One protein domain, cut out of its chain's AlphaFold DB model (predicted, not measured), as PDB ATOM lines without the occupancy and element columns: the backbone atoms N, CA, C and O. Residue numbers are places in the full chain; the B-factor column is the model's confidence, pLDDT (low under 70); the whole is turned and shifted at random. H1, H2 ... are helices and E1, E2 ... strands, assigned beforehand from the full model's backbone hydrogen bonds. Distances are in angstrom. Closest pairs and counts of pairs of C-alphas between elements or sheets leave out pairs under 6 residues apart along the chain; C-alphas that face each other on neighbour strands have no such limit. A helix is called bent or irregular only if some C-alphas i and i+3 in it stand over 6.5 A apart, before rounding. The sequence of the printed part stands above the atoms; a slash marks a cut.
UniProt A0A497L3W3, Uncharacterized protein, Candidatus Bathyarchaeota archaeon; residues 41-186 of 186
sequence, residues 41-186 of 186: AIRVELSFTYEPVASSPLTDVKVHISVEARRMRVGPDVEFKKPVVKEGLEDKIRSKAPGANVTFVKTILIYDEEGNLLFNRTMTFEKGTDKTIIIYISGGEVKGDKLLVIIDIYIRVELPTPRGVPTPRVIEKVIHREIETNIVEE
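This is residues 41 to 186 of the 186 residues of an uncharacterized protein of Candidatus Bathyarchaeota archaeon (UniProt A0A497L3W3). One eight-stranded sheet is rolled lengthwise into a long, flattened tube like part of a barrel, E3, E6 and E1 facing E8, E7, E4 and E5 across the fold at E2, its edge strands E3 and E5 left unjoined. The short helix H1 sits at one end of the tube, and beyond that end residues 162 to 167 stick out. The printed part has 146 residues, mostly strand, in the order E1, E2, E3, H1, E4, E5, E6, E7, E8. The sheet, E3 E6 E1 E2 E8 E7 E4 E5, is mixed. The whole is only just loose, close to compact, with a radius of gyration of the C-alphas of 17.7 A and spans of 61 by 28 by 20 A.

E8, residues 169 to 185, is 47.2 A long and ends at C-alpha 185 (-47.394, 17.111, 13.549). E7 is residues 146 to 159, 40.6 A; E2 60 to 74, 39.7 A; E1 41 to 53, 37.8 A, from C-alpha 41 (-39.025, 10.434, 13.057); E4 101 to 112, 36.2 A. E6 is residues 129 to 138, E5 117 to 125, E3 84 to 91 and H1 92 to 96.

This is a folded sheet, bent back on itself into two leaves, with E2 as hinge. E2 and E8 are parallel, N 71 to O 184 being 2.8 A. The E1 and E2 hairpin has N 43 to O 70 at 2.8 A, and the E7 and E8 hairpin N 153 to O 175 at 2.8 A. E3 and E5 are apart. H1 is on the sheet, height 6.6 A, over none of the strands; its O i to N i+4 pair is within hydrogen-bond range.

The C-alphas of Gly 140 and Gly 164 are farthest apart, 60.7 A. The printed part has no cut and no long link. Residues 54 to 57 and 166 to 167 have pLDDT under 70.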
ATOM      1  N   ALA A  41     -38.869  11.355  11.952       95.12
ATOM      2  CA  ALA A  41     -39.025  10.434  13.057       95.12
ATOM      3  C   ALA A  41     -40.378  10.609  13.734       95.12
ATOM      4  O   ALA A  41     -40.900  11.718  13.853       95.12
ATOM      5  N   ILE A  42     -40.894   9.507  14.268       97.31
ATOM      6  CA  ILE A  42     -41.961   9.524  15.256       97.31
ATOM      7  C   ILE A  42     -41.326   9.395  16.638       97.31
ATOM      8  O   ILE A  42     -40.740   8.364  16.981       97.31
ATOM      9  N   ARG A  43     -41.422  10.463  17.429       97.62
ATOM     10  CA  ARG A  43     -41.022  10.489  18.834       97.62
ATOM     11  C   ARG A  43     -42.197  10.011  19.677       97.62
ATOM     12  O   ARG A  43     -43.200  10.710  19.790       97.62
ATOM     13  N   VAL A  44     -42.046   8.843  20.287       98.12
ATOM     14  CA  VAL A  44     -43.000   8.283  21.246       98.12
ATOM     15  C   VAL A  44     -42.481   8.539  22.654       98.12
ATOM     16  O   VAL A  44     -41.393   8.092  23.018       98.12
ATOM     17  N   GLU A  45     -43.249   9.277  23.447       98.38
ATOM     18  CA  GLU A  45     -42.959   9.573  24.845       98.38
ATOM     19  C   GLU A  45     -43.932   8.819  25.754       98.38
ATOM     20  O   GLU A  45     -45.144   9.002  25.690       98.38
ATOM     21  N   LEU A  46     -43.378   7.963  26.612       98.00
ATOM     22  CA  LEU A  46     -44.113   7.151  27.575       98.00
ATOM     23  C   LEU A  46     -43.794   7.650  28.979       98.00
ATOM     24  O   LEU A  46     -42.668   7.482  29.454       98.00
ATOM     25  N   SER A  47     -44.775   8.235  29.654       97.44
ATOM     26  CA  SER A  47     -44.625   8.737  31.020       97.44
ATOM     27  C   SER A  47     -45.307   7.810  32.018       97.44
ATOM     28  O   SER A  47     -46.482   7.477  31.880       97.44
ATOM     29  N   PHE A  48     -44.550   7.395  33.033       96.06
ATOM     30  CA  PHE A  48     -44.976   6.503  34.104       96.06
ATOM     31  C   PHE A  48     -44.835   7.209  35.446       96.06
ATOM     32  O   PHE A  48     -43.716   7.485  35.892       96.06
ATOM     33  N   THR A  49     -45.961   7.437  36.114       93.94
ATOM     34  CA  THR A  49     -45.998   8.029  37.454       93.94
ATOM     35  C   THR A  49     -46.441   6.983  38.462       93.94
ATOM     36  O   THR A  49     -47.468   6.327  38.269       93.94
ATOM     37  N   TYR A  50     -45.677   6.833  39.544       89.94
ATOM     38  CA  TYR A  50     -45.970   5.858  40.594       89.94
ATOM     39  C   TYR A  50     -46.551   6.540  41.823       89.94
ATOM     40  O   TYR A  50     -45.993   7.503  42.345       89.94
ATOM     41  N   GLU A  51     -47.655   5.997  42.317       90.00
ATOM     42  CA  GLU A  51     -48.339   6.479  43.508       90.00
ATOM     43  C   GLU A  51     -48.491   5.328  44.506       90.00
ATOM     44  O   GLU A  51     -49.355   4.459  44.338       90.00
ATOM     45  N   PRO A  52     -47.652   5.285  45.555       86.31
ATOM     46  CA  PRO A  52     -47.826   4.335  46.644       86.31
ATOM     47  C   PRO A  52     -49.163   4.590  47.352       86.31
ATOM     48  O   PRO A  52     -49.431   5.708  47.801       86.31
ATOM     49  N   VAL A  53     -50.004   3.562  47.482       82.50
ATOM     50  CA  VAL A  53     -51.279   3.671  48.198       82.50
ATOM     51  C   VAL A  53     -51.001   3.483  49.686       82.50
ATOM     52  O   VAL A  53     -50.620   2.401  50.133       82.50
ATOM     53  N   ALA A  54     -51.142   4.568  50.448       66.75
ATOM     54  CA  ALA A  54     -50.773   4.634  51.856       66.75
ATOM     55  C   ALA A  54     -51.776   3.904  52.767       66.75
ATOM     56  O   ALA A  54     -52.568   4.517  53.476       66.75
ATOM     57  N   SER A  55     -51.704   2.581  52.787       61.19
ATOM     58  CA  SER A  55     -51.995   1.789  53.982       61.19
ATOM     59  C   SER A  55     -50.675   1.481  54.687       61.19
ATOM     60  O   SER A  55     -49.625   1.439  54.047       61.19
ATOM     61  N   SER A  56     -50.694   1.273  56.001       57.03
ATOM     62  CA  SER A  56     -49.513   0.794  56.720       57.03
ATOM     63  C   SER A  56     -49.572  -0.728  56.879       57.03
ATOM     64  O   SER A  56     -50.526  -1.224  57.484       57.03
ATOM     65  N   PRO A  57     -48.557  -1.474  56.402       64.94
ATOM     66  CA  PRO A  57     -47.597  -1.089  55.364       64.94
ATOM     67  C   PRO A  57     -48.277  -1.048  53.979       64.94
ATOM     68  O   PRO A  57     -49.409  -1.527  53.849       64.94
ATOM     69  N   LEU A  58     -47.609  -0.439  52.983       73.12
ATOM     70  CA  LEU A  58     -48.144  -0.235  51.623       73.12
ATOM     71  C   LEU A  58     -48.878  -1.498  51.156       73.12
ATOM     72  O   LEU A  58     -48.294  -2.575  51.190       73.12
ATOM     73  N   THR A  59     -50.150  -1.398  50.775       74.38
ATOM     74  CA  THR A  59     -50.904  -2.552  50.255       74.38
ATOM     75  C   THR A  59     -50.857  -2.618  48.743       74.38
ATOM     76  O   THR A  59     -51.078  -3.685  48.185       74.38
ATOM     77  N   ASP A  60     -50.623  -1.485  48.075       80.94
ATOM     78  CA  ASP A  60     -50.696  -1.393  46.620       80.94
ATOM     79  C   ASP A  60     -49.880  -0.208  46.063       80.94
ATOM     80  O   ASP A  60     -49.541   0.743  46.774       80.94
ATOM     81  N   VAL A  61     -49.598  -0.258  44.760       86.56
ATOM     82  CA  VAL A  61     -48.970   0.806  43.967       86.56
ATOM     83  C   VAL A  61     -49.867   1.119  42.771       86.56
ATOM     84  O   VAL A  61     -50.164   0.250  41.948       86.56
ATOM     85  N   LYS A  62     -50.304   2.373  42.648       90.06
ATOM     86  CA  LYS A  62     -50.978   2.870  41.444       90.06
ATOM     87  C   LYS A  62     -49.941   3.339  40.432       90.06
ATOM     88  O   LYS A  62     -48.917   3.911  40.802       90.06
ATOM     89  N   VAL A  63     -50.218   3.081  39.158       91.56
ATOM     90  CA  VAL A  63     -49.378   3.521  38.045       91.56
ATOM     91  C   VAL A  63     -50.250   4.285  37.071       91.56
ATOM     92  O   VAL A  63     -51.211   3.730  36.539       91.56
ATOM     93  N   HIS A  64     -49.899   5.543  36.842       94.38
ATOM     94  CA  HIS A  64     -50.477   6.353  35.778       94.38
ATOM     95  C   HIS A  64     -49.565   6.275  34.564       94.38
ATOM     96  O   HIS A  64     -48.342   6.347  34.701       94.38
ATOM     97  N   ILE A  65     -50.168   6.080  33.395       96.12
ATOM     98  CA  ILE A  65     -49.465   5.908  32.127       96.12
ATOM     99  C   ILE A  65     -49.999   6.951  31.155       96.12
ATOM    100  O   ILE A  65     -51.209   7.026  30.951       96.12
ATOM    101  N   SER A  66     -49.098   7.731  30.566       97.06
ATOM    102  CA  SER A  66     -49.399   8.644  29.464       97.06
ATOM    103  C   SER A  66     -48.525   8.309  28.263       97.06
ATOM    104  O   SER A  66     -47.359   7.946  28.433       97.06
ATOM    105  N   VAL A  67     -49.100   8.421  27.068       97.81
ATOM    106  CA  VAL A  67     -48.445   8.127  25.793       97.81
ATOM    107  C   VAL A  67     -48.698   9.286  24.844       97.81
ATOM    108  O   VAL A  67     -49.845   9.580  24.511       97.81
ATOM    109  N   GLU A  68     -47.625   9.905  24.373       97.88
ATOM    110  CA  GLU A  68     -47.675  10.928  23.330       97.88
ATOM    111  C   GLU A  68     -46.825  10.498  22.138       97.88
ATOM    112  O   GLU A  68     -45.717   9.988  22.312       97.88
ATOM    113  N   ALA A  69     -47.329  10.726  20.927       97.81
ATOM    114  CA  ALA A  69     -46.607  10.482  19.688       97.81
ATOM    115  C   ALA A  69     -46.564  11.762  18.851       97.81
ATOM    116  O   ALA A  69     -47.591  12.405  18.626       97.81
ATOM    117  N   ARG A  70     -45.369  12.140  18.391       97.06
ATOM    118  CA  ARG A  70     -45.164  13.334  17.562       97.06
ATOM    119  C   ARG A  70     -44.299  13.022  16.356       97.06
ATOM    120  O   ARG A  70     -43.284  12.338  16.494       97.06
ATOM    121  N   ARG A  71     -44.688  13.539  15.195       95.31
ATOM    122  CA  ARG A  71     -43.895  13.510  13.965       95.31
ATOM    123  C   ARG A  71     -42.989  14.731  13.948       95.31
ATOM    124  O   ARG A  71     -43.464  15.852  14.072       95.31
ATOM    125  N   MET A  72     -41.689  14.506  13.809       93.38
ATOM    126  CA  MET A  72     -40.688  15.568  13.827       93.38
ATOM    127  C   MET A  72     -39.468  15.200  12.981       93.38
ATOM    128  O   MET A  72     -39.299  14.051  12.579       93.38
ATOM    129  N   ARG A  73     -38.573  16.163  12.745       91.31
ATOM    130  CA  ARG A  73     -37.241  15.888  12.187       91.31
ATOM    131  C   ARG A  73     -36.202  15.815  13.296       91.31
ATOM    132  O   ARG A  73     -36.150  16.693  14.155       91.31
ATOM    133  N   VAL A  74     -35.363  14.786  13.264       89.62
ATOM    134  CA  VAL A  74     -34.286  14.571  14.235       89.62
ATOM    135  C   VAL A  74     -32.912  14.652  13.580       89.62
ATOM    136  O   VAL A  74     -32.748  14.344  12.401       89.62
ATOM    137  N   GLY A  75     -31.923  15.096  14.356       85.06
ATOM    138  CA  GLY A  75     -30.531  15.163  13.918       85.06
ATOM    139  C   GLY A  75     -29.856  13.785  13.831       85.06
ATOM    140  O   GLY A  75     -30.413  12.790  14.298       85.06
ATOM    141  N   PRO A  76     -28.631  13.729  13.284       80.50
ATOM    142  CA  PRO A  76     -27.909  12.478  13.034       80.50
ATOM    143  C   PRO A  76     -27.506  11.714  14.307       80.50
ATOM    144  O   PRO A  76     -27.224  10.523  14.233       80.50
ATOM    145  N   ASP A  77     -27.500  12.372  15.469       84.69
ATOM    146  CA  ASP A  77     -27.107  11.768  16.750       84.69
ATOM    147  C   ASP A  77     -28.222  10.919  17.390       84.69
ATOM    148  O   ASP A  77     -28.022  10.302  18.440       84.69
ATOM    149  N   VAL A  78     -29.420  10.901  16.796       87.44
ATOM    150  CA  VAL A  78     -30.553  10.130  17.312       87.44
ATOM    151  C   VAL A  78     -30.468   8.677  16.858       87.44
ATOM    152  O   VAL A  78     -30.522   8.359  15.674       87.44
ATOM    153  N   GLU A  79     -30.404   7.772  17.831       91.81
ATOM    154  CA  GLU A  79     -30.466   6.333  17.589       91.81
ATOM    155  C   GLU A  79     -31.924   5.841  17.596       91.81
ATOM    156  O   GLU A  79     -32.591   5.803  18.636       91.81
ATOM    157  N   PHE A  80     -32.419   5.417  16.433       93.75
ATOM    158  CA  PHE A  80     -33.749   4.821  16.303       93.75
ATOM    159  C   PHE A  80     -33.878   3.509  17.089       93.75
ATOM    160  O   PHE A  80     -32.939   2.719  17.190       93.75
ATOM    161  N   LYS A  81     -35.066   3.269  17.656       94.25
ATOM    162  CA  LYS A  81     -35.431   2.081  18.455       94.25
ATOM    163  C   LYS A  81     -34.550   1.846  19.690       94.25
ATOM    164  O   LYS A  81     -34.657   0.803  20.344       94.25
ATOM    165  N   LYS A  82     -33.724   2.823  20.075       95.69
ATOM    166  CA  LYS A  82     -32.985   2.828  21.336       95.69
ATOM    167  C   LYS A  82     -33.684   3.751  22.334       95.69
ATOM    168  O   LYS A  82     -33.649   4.967  22.163       95.69
ATOM    169  N   PRO A  83     -34.323   3.205  23.383       95.25
ATOM    170  CA  PRO A  83     -35.036   4.033  24.340       95.25
ATOM    171  C   PRO A  83     -34.077   4.887  25.161       95.25
ATOM    172  O   PRO A  83     -33.093   4.384  25.708       95.25
ATOM    173  N   VAL A  84     -34.421   6.159  25.315       96.25
ATOM    174  CA  VAL A  84     -33.792   7.069  26.269       96.25
ATOM    175  C   VAL A  84     -34.679   7.129  27.505       96.25
ATOM    176  O   VAL A  84     -35.834   7.541  27.427       96.25
ATOM    177  N   VAL A  85     -34.147   6.712  28.654       96.69
ATOM    178  CA  VAL A  85     -34.880   6.722  29.926       96.69
ATOM    179  C   VAL A  85     -34.456   7.926  30.751       96.69
ATOM    180  O   VAL A  85     -33.276   8.096  31.052       96.69
ATOM    181  N   LYS A  86     -35.430   8.735  31.152       96.12
ATOM    182  CA  LYS A  86     -35.270   9.809  32.131       96.12
ATOM    183  C   LYS A  86     -35.942   9.387  33.429       96.12
ATOM    184  O   LYS A  86     -37.106   8.992  33.419       96.12
ATOM    185  N   GLU A  87     -35.210   9.458  34.534       94.62
ATOM    186  CA  GLU A  87     -35.732   9.139  35.862       94.62
ATOM    187  C   GLU A  87     -36.054  10.416  36.639       94.62
ATOM    188  O   GLU A  87     -35.314  11.398  36.582       94.62
ATOM    189  N   GLY A  88     -37.151  10.381  37.391       91.19
ATOM    190  CA  GLY A  88     -37.457  11.379  38.403       91.19
ATOM    191  C   GLY A  88     -36.463  11.330  39.565       91.19
ATOM    192  O   GLY A  88     -35.779  10.330  39.791       91.19
ATOM    193  N   LEU A  89     -36.407  12.426  40.321       90.00
ATOM    194  CA  LEU A  89     -35.433  12.608  41.399       90.00
ATOM    195  C   LEU A  89     -35.734  11.757  42.642       90.00
ATOM    196  O   LEU A  89     -34.810  11.304  43.313       90.00
ATOM    197  N   GLU A  90     -37.014  11.548  42.960       90.25
ATOM    198  CA  GLU A  90     -37.440  10.894  44.201       90.25
ATOM    199  C   GLU A  90     -37.912   9.456  43.964       90.25
ATOM    200  O   GLU A  90     -38.766   9.194  43.114       90.25
ATOM    201  N   ASP A  91     -37.400   8.522  44.771       90.44
ATOM    202  CA  ASP A  91     -37.975   7.181  44.896       90.44
ATOM    203  C   ASP A  91     -39.185   7.235  45.833       90.44
ATOM    204  O   ASP A  91     -39.064   7.139  47.059       90.44
ATOM    205  N   LYS A  92     -40.371   7.391  45.243       88.81
ATOM    206  CA  LYS A  92     -41.622   7.575  45.984       88.81
ATOM    207  C   LYS A  92     -41.974   6.368  46.847       88.81
ATOM    208  O   LYS A  92     -42.573   6.534  47.909       88.81
ATOM    209  N   ILE A  93     -41.604   5.155  46.424       86.88
ATOM    210  CA  ILE A  93     -41.889   3.946  47.207       86.88
ATOM    211  C   ILE A  93     -40.962   3.878  48.414       86.88
ATOM    212  O   ILE A  93     -41.456   3.738  49.532       86.88
ATOM    213  N   ARG A  94     -39.645   4.047  48.235       86.81
ATOM    214  CA  ARG A  94     -38.704   4.046  49.371       86.81
ATOM    215  C   ARG A  94     -38.921   5.218  50.327       86.81
ATOM    216  O   ARG A  94     -38.703   5.054  51.522       86.81
ATOM    217  N   SER A  95     -39.399   6.357  49.827       87.81
ATOM    218  CA  SER A  95     -39.815   7.508  50.641       87.81
ATOM    219  C   SER A  95     -40.966   7.147  51.599       87.81
ATOM    220  O   SER A  95     -40.971   7.554  52.760       87.81
ATOM    221  N   LYS A  96     -41.919   6.307  51.162       87.12
ATOM    222  CA  LYS A  96     -43.053   5.841  51.990       87.12
ATOM    223  C   LYS A  96     -42.772   4.567  52.790       87.12
ATOM    224  O   LYS A  96     -43.367   4.379  53.847       87.12
ATOM    225  N   ALA A  97     -41.889   3.702  52.304       86.06
ATOM    226  CA  ALA A  97     -41.481   2.462  52.954       86.06
ATOM    227  C   ALA A  97     -39.948   2.314  52.906       86.06
ATOM    228  O   ALA A  97     -39.415   1.628  52.025       86.06
ATOM    229  N   PRO A  98     -39.218   2.948  53.843       86.12
ATOM    230  CA  PRO A  98     -37.762   2.862  53.893       86.12
ATOM    231  C   PRO A  98     -37.283   1.412  53.999       86.12
ATOM    232  O   PRO A  98     -37.773   0.650  54.829       86.12
ATOM    233  N   GLY A  99     -36.317   1.029  53.163       85.31
ATOM    234  CA  GLY A  99     -35.799  -0.343  53.105       85.31
ATOM    235  C   GLY A  99     -36.619  -1.307  52.244       85.31
ATOM    236  O   GLY A  99     -36.260  -2.478  52.168       85.31
ATOM    237  N   ALA A 100     -37.683  -0.842  51.579       87.69
ATOM    238  CA  ALA A 100     -38.370  -1.646  50.576       87.69
ATOM    239  C   ALA A 100     -37.507  -1.828  49.314       87.69
ATOM    240  O   ALA A 100     -36.869  -0.883  48.822       87.69
ATOM    241  N   ASN A 101     -37.531  -3.041  48.768       89.50
ATOM    242  CA  ASN A 101     -36.985  -3.341  47.450       89.50
ATOM    243  C   ASN A 101     -38.113  -3.317  46.433       89.50
ATOM    244  O   ASN A 101     -39.192  -3.849  46.683       89.50
ATOM    245  N   VAL A 102     -37.864  -2.692  45.286       90.06
ATOM    246  CA  VAL A 102     -38.861  -2.585  44.231       90.06
ATOM    247  C   VAL A 102     -38.248  -2.985  42.912       90.06
ATOM    248  O   VAL A 102     -37.178  -2.499  42.556       90.06
ATOM    249  N   THR A 103     -38.965  -3.814  42.168       94.00
ATOM    250  CA  THR A 103     -38.629  -4.173  40.798       94.00
ATOM    251  C   THR A 103     -39.820  -3.884  39.899       94.00
ATOM    252  O   THR A 103     -40.931  -4.348  40.154       94.00
ATOM    253  N   PHE A 104     -39.574  -3.136  38.830       94.00
ATOM    254  CA  PHE A 104     -40.506  -2.944  37.726       94.00
ATOM    255  C   PHE A 104     -39.948  -3.633  36.495       94.00
ATOM    256  O   PHE A 104     -38.863  -3.275  36.041       94.00
ATOM    257  N   VAL A 105     -40.700  -4.566  35.927       96.56
ATOM    258  CA  VAL A 105     -40.430  -5.125  34.603       96.56
ATOM    259  C   VAL A 105     -41.491  -4.578  33.662       96.56
ATOM    260  O   VAL A 105     -42.680  -4.763  33.903       96.56
ATOM    261  N   LYS A 106     -41.068  -3.847  32.633       96.31
ATOM    262  CA  LYS A 106     -41.948  -3.230  31.639       96.31
ATOM    263  C   LYS A 106     -41.692  -3.847  30.282       96.31
ATOM    264  O   LYS A 106     -40.567  -3.746  29.800       96.31
ATOM    265  N   THR A 107     -42.715  -4.399  29.658       97.94
ATOM    266  CA  THR A 107     -42.697  -4.781  28.248       97.94
ATOM    267  C   THR A 107     -43.522  -3.769  27.475       97.94
ATOM    268  O   THR A 107     -44.655  -3.476  27.844       97.94
ATOM    269  N   ILE A 108     -42.919  -3.181  26.447       98.25
ATOM    270  CA  ILE A 108     -43.540  -2.162  25.604       98.25
ATOM    271  C   ILE A 108     -43.526  -2.684  24.176       98.25
ATOM    272  O   ILE A 108     -42.451  -2.979  23.641       98.25
ATOM    273  N   LEU A 109     -44.706  -2.751  23.570       98.50
ATOM    274  CA  LEU A 109     -44.891  -3.017  22.152       98.50
ATOM    275  C   LEU A 109     -45.542  -1.797  21.499       98.50
ATOM    276  O   LEU A 109     -46.449  -1.197  22.072       98.50
ATOM    277  N   ILE A 110     -45.071  -1.422  20.315       98.50
ATOM    278  CA  ILE A 110     -45.634  -0.321  19.528       98.50
ATOM    279  C   ILE A 110     -45.930  -0.855  18.137       98.50
ATOM    280  O   ILE A 110     -45.023  -1.371  17.477       98.50
ATOM    281  N   TYR A 111     -47.174  -0.697  17.709       98.56
ATOM    282  CA  TYR A 111     -47.648  -1.036  16.378       98.56
ATOM    283  C   TYR A 111     -48.092   0.225  15.646       98.56
ATOM    284  O   TYR A 111     -48.530   1.190  16.279       98.56
ATOM    285  N   ASP A 112     -47.972   0.209  14.325       98.00
ATOM    286  CA  ASP A 112     -48.629   1.195  13.473       98.00
ATOM    287  C   ASP A 112     -50.112   0.850  13.245       98.00
ATOM    288  O   ASP A 112     -50.622  -0.150  13.759       98.00
ATOM    289  N   GLU A 113     -50.816   1.694  12.493       96.25
ATOM    290  CA  GLU A 113     -52.252   1.541  12.230       96.25
ATOM    291  C   GLU A 113     -52.586   0.279  11.414       96.25
ATOM    292  O   GLU A 113     -53.663  -0.299  11.559       96.25
ATOM    293  N   GLU A 114     -51.649  -0.193  10.589       96.69
ATOM    294  CA  GLU A 114     -51.798  -1.420   9.799       96.69
ATOM    295  C   GLU A 114     -51.491  -2.693  10.614       96.69
ATOM    296  O   GLU A 114     -51.695  -3.808  10.129       96.69
ATOM    297  N   GLY A 115     -51.027  -2.550  11.860       96.25
ATOM    298  CA  GLY A 115     -50.680  -3.660  12.746       96.25
ATOM    299  C   GLY A 115     -49.239  -4.155  12.599       96.25
ATOM    300  O   GLY A 115     -48.905  -5.233  13.100       96.25
ATOM    301  N   ASN A 116     -48.357  -3.393  11.950       97.69
ATOM    302  CA  ASN A 116     -46.938  -3.720  11.861       97.69
ATOM    303  C   ASN A 116     -46.233  -3.400  13.182       97.69
ATOM    304  O   ASN A 116     -46.366  -2.307  13.731       97.69
ATOM    305  N   LEU A 117     -45.431  -4.340  13.689       97.88
ATOM    306  CA  LEU A 117     -44.654  -4.143  14.913       97.88
ATOM    307  C   LEU A 117     -43.447  -3.231  14.651       97.88
ATOM    308  O   LEU A 117     -42.483  -3.628  13.996       97.88
ATOM    309  N   LEU A 118     -43.462  -2.040  15.240       97.88
ATOM    310  CA  LEU A 118     -42.398  -1.043  15.111       97.88
ATOM    311  C   LEU A 118     -41.339  -1.167  16.212       97.88
ATOM    312  O   LEU A 118     -40.150  -0.922  15.983       97.88
ATOM    313  N   PHE A 119     -41.762  -1.542  17.422       98.12
ATOM    314  CA  PHE A 119     -40.894  -1.632  18.593       98.12
ATOM    315  C   PHE A 119     -41.369  -2.719  19.559       98.12
ATOM    316  O   PHE A 119     -42.556  -2.810  19.848       98.12
ATOM    317  N   ASN A 120     -40.432  -3.502  20.098       97.88
ATOM    318  CA  ASN A 120     -40.674  -4.470  21.166       97.88
ATOM    319  C   ASN A 120     -39.463  -4.501  22.097       97.88
ATOM    320  O   ASN A 120     -38.355  -4.843  21.670       97.88
ATOM    321  N   ARG A 121     -39.663  -4.151  23.369       97.69
ATOM    322  CA  ARG A 121     -38.599  -4.265  24.364       97.69
ATOM    323  C   ARG A 121     -39.127  -4.473  25.770       97.69
ATOM    324  O   ARG A 121     -40.066  -3.807  26.200       97.69
ATOM    325  N   THR A 122     -38.413  -5.318  26.506       97.62
ATOM    326  CA  THR A 122     -38.565  -5.475  27.953       97.62
ATOM    327  C   THR A 122     -37.440  -4.749  28.687       97.62
ATOM    328  O   THR A 122     -36.274  -4.834  28.299       97.62
ATOM    329  N   MET A 123     -37.783  -4.016  29.743       96.44
ATOM    330  CA  MET A 123     -36.857  -3.237  30.565       96.44
ATOM    331  C   MET A 123     -37.118  -3.495  32.048       96.44
ATOM    332  O   MET A 123     -38.272  -3.537  32.472       96.44
ATOM    333  N   THR A 124     -36.049  -3.610  32.836       96.50
ATOM    334  CA  THR A 124     -36.121  -3.831  34.286       96.50
ATOM    335  C   THR A 124     -35.559  -2.626  35.031       96.50
ATOM    336  O   THR A 124     -34.495  -2.120  34.678       96.50
ATOM    337  N   PHE A 125     -36.261  -2.176  36.070       93.81
ATOM    338  CA  PHE A 125     -35.870  -1.036  36.896       93.81
ATOM    339  C   PHE A 125     -36.011  -1.346  38.384       93.81
ATOM    340  O   PHE A 125     -37.015  -1.914  38.806       93.81
ATOM    341  N   GLU A 126     -35.049  -0.894  39.187       90.62
ATOM    342  CA  GLU A 126     -34.946  -1.249  40.614       90.62
ATOM    343  C   GLU A 126     -35.287  -0.094  41.579       90.62
ATOM    344  O   GLU A 126     -34.743   0.008  42.679       90.62
ATOM    345  N   LYS A 127     -36.164   0.828  41.158       88.62
ATOM    346  CA  LYS A 127     -36.559   2.016  41.938       88.62
ATOM    347  C   LYS A 127     -37.985   2.454  41.636       88.62
ATOM    348  O   LYS A 127     -38.393   2.435  40.474       88.62
ATOM    349  N   GLY A 128     -38.686   2.953  42.654       86.25
ATOM    350  CA  GLY A 128     -40.013   3.578  42.556       86.25
ATOM    351  C   GLY A 128     -40.001   5.030  42.079       86.25
ATOM    352  O   GLY A 128     -40.829   5.815  42.537       86.25
ATOM    353  N   THR A 129     -39.045   5.411  41.225       91.44
ATOM    354  CA  THR A 129     -38.959   6.760  40.643       91.44
ATOM    355  C   THR A 129     -39.863   6.861  39.429       91.44
ATOM    356  O   THR A 129     -39.911   5.918  38.644       91.44
ATOM    357  N   ASP A 130     -40.533   8.001  39.241       93.56
ATOM    358  CA  ASP A 130     -41.234   8.295  37.985       93.56
ATOM    359  C   ASP A 130     -40.271   8.152  36.801       93.56
ATOM    360  O   ASP A 130     -39.067   8.400  36.931       93.56
ATOM    361  N   LYS A 131     -40.783   7.725  35.647       94.94
ATOM    362  CA  LYS A 131     -39.951   7.526  34.458       94.94
ATOM    363  C   LYS A 131     -40.619   8.069  33.219       94.94
ATOM    364  O   LYS A 131     -41.798   7.815  32.998       94.94
ATOM    365  N   THR A 132     -39.816   8.694  32.376       97.69
ATOM    366  CA  THR A 132     -40.187   9.026  31.006       97.69
ATOM    367  C   THR A 132     -39.274   8.248  30.072       97.69
ATOM    368  O   THR A 132     -38.050   8.352  30.161       97.69
ATOM    369  N   ILE A 133     -39.859   7.436  29.200       97.69
ATOM    370  CA  ILE A 133     -39.146   6.660  28.189       97.69
ATOM    371  C   ILE A 133     -39.437   7.301  26.838       97.69
ATOM    372  O   ILE A 133     -40.593   7.418  26.444       97.69
ATOM    373  N   ILE A 134     -38.388   7.725  26.145       97.94
ATOM    374  CA  ILE A 134     -38.479   8.350  24.828       97.94
ATOM    375  C   ILE A 134     -37.940   7.359  23.805       97.94
ATOM    376  O   ILE A 134     -36.823   6.861  23.955       97.94
ATOM    377  N   ILE A 135     -38.728   7.075  22.776       97.94
ATOM    378  CA  ILE A 135     -38.379   6.158  21.693       97.94
ATOM    379  C   ILE A 135     -38.528   6.920  20.382       97.94
ATOM    380  O   ILE A 135     -39.546   7.565  20.149       97.94
ATOM    381  N   TYR A 136     -37.516   6.833  19.526       97.44
ATOM    382  CA  TYR A 136     -37.576   7.365  18.170       97.44
ATOM    383  C   TYR A 136     -37.768   6.211  17.190       97.44
ATOM    384  O   TYR A 136     -37.015   5.236  17.226       97.44
ATOM    385  N   ILE A 137     -38.766   6.318  16.321       96.94
ATOM    386  CA  ILE A 137     -39.043   5.378  15.226       96.94
ATOM    387  C   ILE A 137     -38.852   6.143  13.917       96.94
ATOM    388  O   ILE A 137     -39.249   7.302  13.842       96.94
ATOM    389  N   SER A 138     -38.219   5.544  12.908       95.19
ATOM    390  CA  SER A 138     -38.033   6.227  11.621       95.19
ATOM    391  C   SER A 138     -39.394   6.447  10.958       95.19
ATOM    392  O   SER A 138     -40.210   5.528  10.886       95.19
ATOM    393  N   GLY A 139     -39.657   7.667  10.484       93.56
ATOM    394  CA  GLY A 139     -40.953   8.050   9.920       93.56
ATOM    395  C   GLY A 139     -41.342   7.231   8.687       93.56
ATOM    396  O   GLY A 139     -42.522   6.974   8.473       93.56
ATOM    397  N   GLY A 140     -40.356   6.750   7.919       92.25
ATOM    398  CA  GLY A 140     -40.589   5.904   6.744       92.25
ATOM    399  C   GLY A 140     -41.090   4.489   7.067       92.25
ATOM    400  O   GLY A 140     -41.693   3.842   6.206       92.25
ATOM    401  N   GLU A 141     -40.866   4.013   8.297       94.44
ATOM    402  CA  GLU A 141     -41.339   2.702   8.760       94.44
ATOM    403  C   GLU A 141     -42.809   2.724   9.186       94.44
ATOM    404  O   GLU A 141     -43.461   1.686   9.150       94.44
ATOM    405  N   VAL A 142     -43.334   3.887   9.578       96.56
ATOM    406  CA  VAL A 142     -44.673   4.012  10.163       96.56
ATOM    407  C   VAL A 142     -45.728   4.170   9.072       96.56
ATOM    408  O   VAL A 142     -45.631   5.075   8.239       96.56
ATOM    409  N   LYS A 143     -46.747   3.305   9.082       95.81
ATOM    410  CA  LYS A 143     -47.926   3.416   8.213       95.81
ATOM    411  C   LYS A 143     -49.121   3.978   8.980       95.81
ATOM    412  O   LYS A 143     -49.421   3.535  10.084       95.81
ATOM    413  N   GLY A 144     -49.792   4.958   8.380       93.50
ATOM    414  CA  GLY A 144     -50.928   5.645   8.998       93.50
ATOM    415  C   GLY A 144     -50.537   6.819   9.898       93.50
ATOM    416  O   GLY A 144     -49.384   7.268   9.926       93.50
ATOM    417  N   ASP A 145     -51.534   7.343  10.607       95.62
ATOM    418  CA  ASP A 145     -51.428   8.520  11.478       95.62
ATOM    419  C   ASP A 145     -51.633   8.190  12.965       95.62
ATOM    420  O   ASP A 145     -51.663   9.085  13.811       95.62
ATOM    421  N   LYS A 146     -51.704   6.900  13.299       96.81
ATOM    422  CA  LYS A 146     -51.922   6.389  14.651       96.81
ATOM    423  C   LYS A 146     -50.910   5.331  15.038       96.81
ATOM    424  O   LYS A 146     -50.340   4.641  14.198       96.81
ATOM    425  N   LEU A 147     -50.738   5.181  16.346       98.12
ATOM    426  CA  LEU A 147     -49.994   4.088  16.953       98.12
ATOM    427  C   LEU A 147     -50.858   3.371  17.984       98.12
ATOM    428  O   LEU A 147     -51.545   4.014  18.782       98.12
ATOM    429  N   LEU A 148     -50.737   2.048  18.027       98.38
ATOM    430  CA  LEU A 148     -51.206   1.229  19.137       98.38
ATOM    431  C   LEU A 148     -50.017   0.883  20.033       98.38
ATOM    432  O   LEU A 148     -49.076   0.208  19.614       98.38
ATOM    433  N   VAL A 149     -50.061   1.331  21.286       98.31
ATOM    434  CA  VAL A 149     -49.023   1.060  22.282       98.31
ATOM    435  C   VAL A 149     -49.561   0.101  23.334       98.31
ATOM    436  O   VAL A 149     -50.501   0.424  24.058       98.31
ATOM    437  N   ILE A 150     -48.930  -1.067  23.442       98.31
ATOM    438  CA  ILE A 150     -49.236  -2.082  24.451       98.31
ATOM    439  C   ILE A 150     -48.142  -2.061  25.515       98.31
ATOM    440  O   ILE A 150     -46.950  -2.093  25.206       98.31
ATOM    441  N   ILE A 151     -48.545  -1.983  26.780       97.94
ATOM    442  CA  ILE A 151     -47.648  -1.873  27.926       97.94
ATOM    443  C   ILE A 151     -48.069  -2.884  28.983       97.94
ATOM    444  O   ILE A 151     -49.105  -2.731  29.633       97.94
ATOM    445  N   ASP A 152     -47.192  -3.855  29.210       97.56
ATOM    446  CA  ASP A 152     -47.274  -4.777  30.333       97.56
ATOM    447  C   ASP A 152     -46.279  -4.355  31.408       97.56
ATOM    448  O   ASP A 152     -45.090  -4.158  31.150       97.56
ATOM    449  N   ILE A 153     -46.757  -4.196  32.637       95.81
ATOM    450  CA  ILE A 153     -45.936  -3.836  33.789       95.81
ATOM    451  C   ILE A 153     -46.133  -4.892  34.862       95.81
ATOM    452  O   ILE A 153     -47.217  -5.019  35.426       95.81
ATOM    453  N   TYR A 154     -45.054  -5.583  35.201       95.62
ATOM    454  CA  TYR A 154     -44.956  -6.370  36.415       95.62
ATOM    455  C   TYR A 154     -44.245  -5.554  37.494       95.62
ATOM    456  O   TYR A 154     -43.160  -5.014  37.276       95.62
ATOM    457  N   ILE A 155     -44.871  -5.451  38.659       92.75
ATOM    458  CA  ILE A 155     -44.367  -4.731  39.823       92.75
ATOM    459  C   ILE A 155     -44.209  -5.734  40.948       92.75
ATOM    460  O   ILE A 155     -45.155  -6.448  41.272       92.75
ATOM    461  N   ARG A 156     -43.041  -5.728  41.580       92.75
ATOM    462  CA  ARG A 156     -42.767  -6.493  42.789       92.75
ATOM    463  C   ARG A 156     -42.191  -5.567  43.846       92.75
ATOM    464  O   ARG A 156     -41.147  -4.960  43.624       92.75
ATOM    465  N   VAL A 157     -42.878  -5.442  44.976       89.88
ATOM    466  CA  VAL A 157     -42.428  -4.669  46.137       89.88
ATOM    467  C   VAL A 157     -42.222  -5.629  47.294       89.88
ATOM    468  O   VAL A 157     -43.169  -6.248  47.769       89.88
ATOM    469  N   GLU A 158     -40.993  -5.736  47.775       89.81
ATOM    470  CA  GLU A 158     -40.673  -6.448  49.007       89.81
ATOM    471  C   GLU A 158     -40.521  -5.430  50.131       89.81
ATOM    472  O   GLU A 158     -39.625  -4.583  50.113       89.81
ATOM    473  N   LEU A 159     -41.409  -5.495  51.117       86.69
ATOM    474  CA  LEU A 159     -41.362  -4.623  52.278       86.69
ATOM    475  C   LEU A 159     -40.359  -5.150  53.316       86.69
ATOM    476  O   LEU A 159     -40.214  -6.368  53.478       86.69
ATOM    477  N   PRO A 160     -39.714  -4.252  54.083       82.12
ATOM    478  CA  PRO A 160     -38.837  -4.657  55.173       82.12
ATOM    479  C   PRO A 160     -39.613  -5.502  56.187       82.12
ATOM    480  O   PRO A 160     -40.741  -5.181  56.568       82.12
ATOM    481  N   THR A 161     -39.003  -6.599  56.631       77.69
ATOM    482  CA  THR A 161     -39.634  -7.527  57.575       77.69
ATOM    483  C   THR A 161     -39.382  -7.049  59.008       77.69
ATOM    484  O   THR A 161     -38.220  -6.945  59.409       77.69
ATOM    485  N   PRO A 162     -40.423  -6.749  59.809       75.00
ATOM    486  CA  PRO A 162     -40.238  -6.421  61.218       75.00
ATOM    487  C   PRO A 162     -39.637  -7.606  61.983       75.00
ATOM    488  O   PRO A 162     -39.926  -8.766  61.680       75.00
ATOM    489  N   ARG A 163     -38.833  -7.327  63.018       74.44
ATOM    490  CA  ARG A 163     -38.285  -8.383  63.888       74.44
ATOM    491  C   ARG A 163     -39.425  -9.225  64.474       74.44
ATOM    492  O   ARG A 163     -40.367  -8.674  65.032       74.44
ATOM    493  N   GLY A 164     -39.314 -10.548  64.362       72.38
ATOM    494  CA  GLY A 164     -40.312 -11.499  64.868       72.38
ATOM    495  C   GLY A 164     -41.417 -11.873  63.874       72.38
ATOM    496  O   GLY A 164     -42.246 -12.716  64.202       72.38
ATOM    497  N   VAL A 165     -41.423 -11.304  62.661       72.50
ATOM    498  CA  VAL A 165     -42.307 -11.746  61.571       72.50
ATOM    499  C   VAL A 165     -41.526 -12.706  60.666       72.50
ATOM    500  O   VAL A 165     -40.475 -12.323  60.155       72.50
ATOM    501  N   PRO A 166     -41.993 -13.951  60.459       63.88
ATOM    502  CA  PRO A 166     -41.212 -14.979  59.769       63.88
ATOM    503  C   PRO A 166     -41.177 -14.824  58.242       63.88
ATOM    504  O   PRO A 166     -40.424 -15.540  57.586       63.88
ATOM    505  N   THR A 167     -41.976 -13.927  57.654       69.69
ATOM    506  CA  THR A 167     -42.106 -13.827  56.192       69.69
ATOM    507  C   THR A 167     -42.115 -12.371  55.718       69.69
ATOM    508  O   THR A 167     -42.870 -11.562  56.274       69.69
ATOM    509  N   PRO A 168     -41.321 -12.026  54.684       70.62
ATOM    510  CA  PRO A 168     -41.407 -10.735  54.015       70.62
ATOM    511  C   PRO A 168     -42.802 -10.496  53.455       70.62
ATOM    512  O   PRO A 168     -43.440 -11.405  52.925       70.62
ATOM    513  N   ARG A 169     -43.275  -9.253  53.548       81.12
ATOM    514  CA  ARG A 169     -44.517  -8.858  52.884       81.12
ATOM    515  C   ARG A 169     -44.177  -8.474  51.452       81.12
ATOM    516  O   ARG A 169     -43.508  -7.467  51.234       81.12
ATOM    517  N   VAL A 170     -44.613  -9.302  50.509       87.19
ATOM    518  CA  VAL A 170     -44.420  -9.079  49.076       87.19
ATOM    519  C   VAL A 170     -45.738  -8.620  48.468       87.19
ATOM    520  O   VAL A 170     -46.789  -9.197  48.741       87.19
ATOM    521  N   ILE A 171     -45.668  -7.570  47.660       86.25
ATOM    522  CA  ILE A 171     -46.771  -7.059  46.853       86.25
ATOM    523  C   ILE A 171     -46.394  -7.313  45.402       86.25
ATOM    524  O   ILE A 171     -45.345  -6.849  44.950       86.25
ATOM    525  N   GLU A 172     -47.246  -8.026  44.682       90.69
ATOM    526  CA  GLU A 172     -47.079  -8.273  43.255       90.69
ATOM    527  C   GLU A 172     -48.276  -7.712  42.505       90.69
ATOM    528  O   GLU A 172     -49.423  -7.842  42.938       90.69
ATOM    529  N   LYS A 173     -48.002  -7.049  41.385       89.69
ATOM    530  CA  LYS A 173     -49.037  -6.447  40.553       89.69
ATOM    531  C   LYS A 173     -48.669  -6.560  39.091       89.69
ATOM    532  O   LYS A 173     -47.551  -6.236  38.703       89.69
ATOM    533  N   VAL A 174     -49.641  -6.966  38.288       93.38
ATOM    534  CA  VAL A 174     -49.555  -6.956  36.831       93.38
ATOM    535  C   VAL A 174     -50.518  -5.895  36.317       93.38
ATOM    536  O   VAL A 174     -51.665  -5.821  36.756       93.38
ATOM    537  N   ILE A 175     -50.042  -5.052  35.412       94.25
ATOM    538  CA  ILE A 175     -50.835  -4.029  34.739       94.25
ATOM    539  C   ILE A 175     -50.659  -4.241  33.248       94.25
ATOM    540  O   ILE A 175     -49.536  -4.202  32.764       94.25
ATOM    541  N   HIS A 176     -51.770  -4.418  32.548       96.50
ATOM    542  CA  HIS A 176     -51.821  -4.447  31.097       96.50
ATOM    543  C   HIS A 176     -52.571  -3.207  30.611       96.50
ATOM    544  O   HIS A 176     -53.639  -2.873  31.144       96.50
ATOM    545  N   ARG A 177     -52.007  -2.499  29.634       97.00
ATOM    546  CA  ARG A 177     -52.640  -1.346  28.994       97.00
ATOM    547  C   ARG A 177     -52.404  -1.346  27.500       97.00
ATOM    548  O   ARG A 177     -51.273  -1.477  27.059       97.00
ATOM    549  N   GLU A 178     -53.475  -1.080  26.769       97.69
ATOM    550  CA  GLU A 178     -53.463  -0.779  25.344       97.69
ATOM    551  C   GLU A 178     -53.915   0.670  25.178       97.69
ATOM    552  O   GLU A 178     -54.909   1.090  25.779       97.69
ATOM    553  N   ILE A 179     -53.137   1.457  24.442       97.69
ATOM    554  CA  ILE A 179     -53.368   2.887  24.255       97.69
ATOM    555  C   ILE A 179     -53.204   3.196  22.772       97.69
ATOM    556  O   ILE A 179     -52.106   3.076  22.231       97.69
ATOM    557  N   GLU A 180     -54.295   3.602  22.129       97.25
ATOM    558  CA  GLU A 180     -54.256   4.209  20.800       97.25
ATOM    559  C   GLU A 180     -53.915   5.695  20.944       97.25
ATOM    560  O   GLU A 180     -54.487   6.397  21.783       97.25
ATOM    561  N   THR A 181     -52.969   6.177  20.145       96.81
ATOM    562  CA  THR A 181     -52.556   7.582  20.143       96.81
ATOM    563  C   THR A 181     -52.385   8.084  18.716       96.81
ATOM    564  O   THR A 181     -51.853   7.375  17.861       96.81
ATOM    565  N   ASN A 182     -52.844   9.308  18.456       97.31
ATOM    566  CA  ASN A 182     -52.625   9.964  17.171       97.31
ATOM    567  C   ASN A 182     -51.200  10.522  17.122       97.31
ATOM    568  O   ASN A 182     -50.692  11.060  18.108       97.31
ATOM    569  N   ILE A 183     -50.582  10.440  15.953       96.62
ATOM    570  CA  ILE A 183     -49.306  11.068  15.653       96.62
ATOM    571  C   ILE A 183     -49.588  12.527  15.302       96.62
ATOM    572  O   ILE A 183     -50.159  12.829  14.258       96.62
ATOM    573  N   VAL A 184     -49.180  13.438  16.179       94.56
ATOM    574  CA  VAL A 184     -49.377  14.878  15.969       94.56
ATOM    575  C   VAL A 184     -48.188  15.460  15.199       94.56
ATOM    576  O   VAL A 184     -47.044  15.103  15.484       94.56
ATOM    577  N   GLU A 185     -48.444  16.337  14.226       86.31
ATOM    578  CA  GLU A 185     -47.394  17.111  13.549       86.31
ATOM    579  C   GLU A 185     -46.886  18.246  14.450       86.31
ATOM    580  O   GLU A 185     -47.677  18.889  15.146       86.31
ATOM    581  N   GLU A 186     -45.571  18.467  14.450       72.62
ATOM    582  CA  GLU A 186     -44.913  19.574  15.160       72.62
ATOM    583  C   GLU A 186     -44.591  20.756  14.237       72.62
ATOM    584  O   GLU A 186     -44.115  20.520  13.101       72.62
TER     585      GLU A 186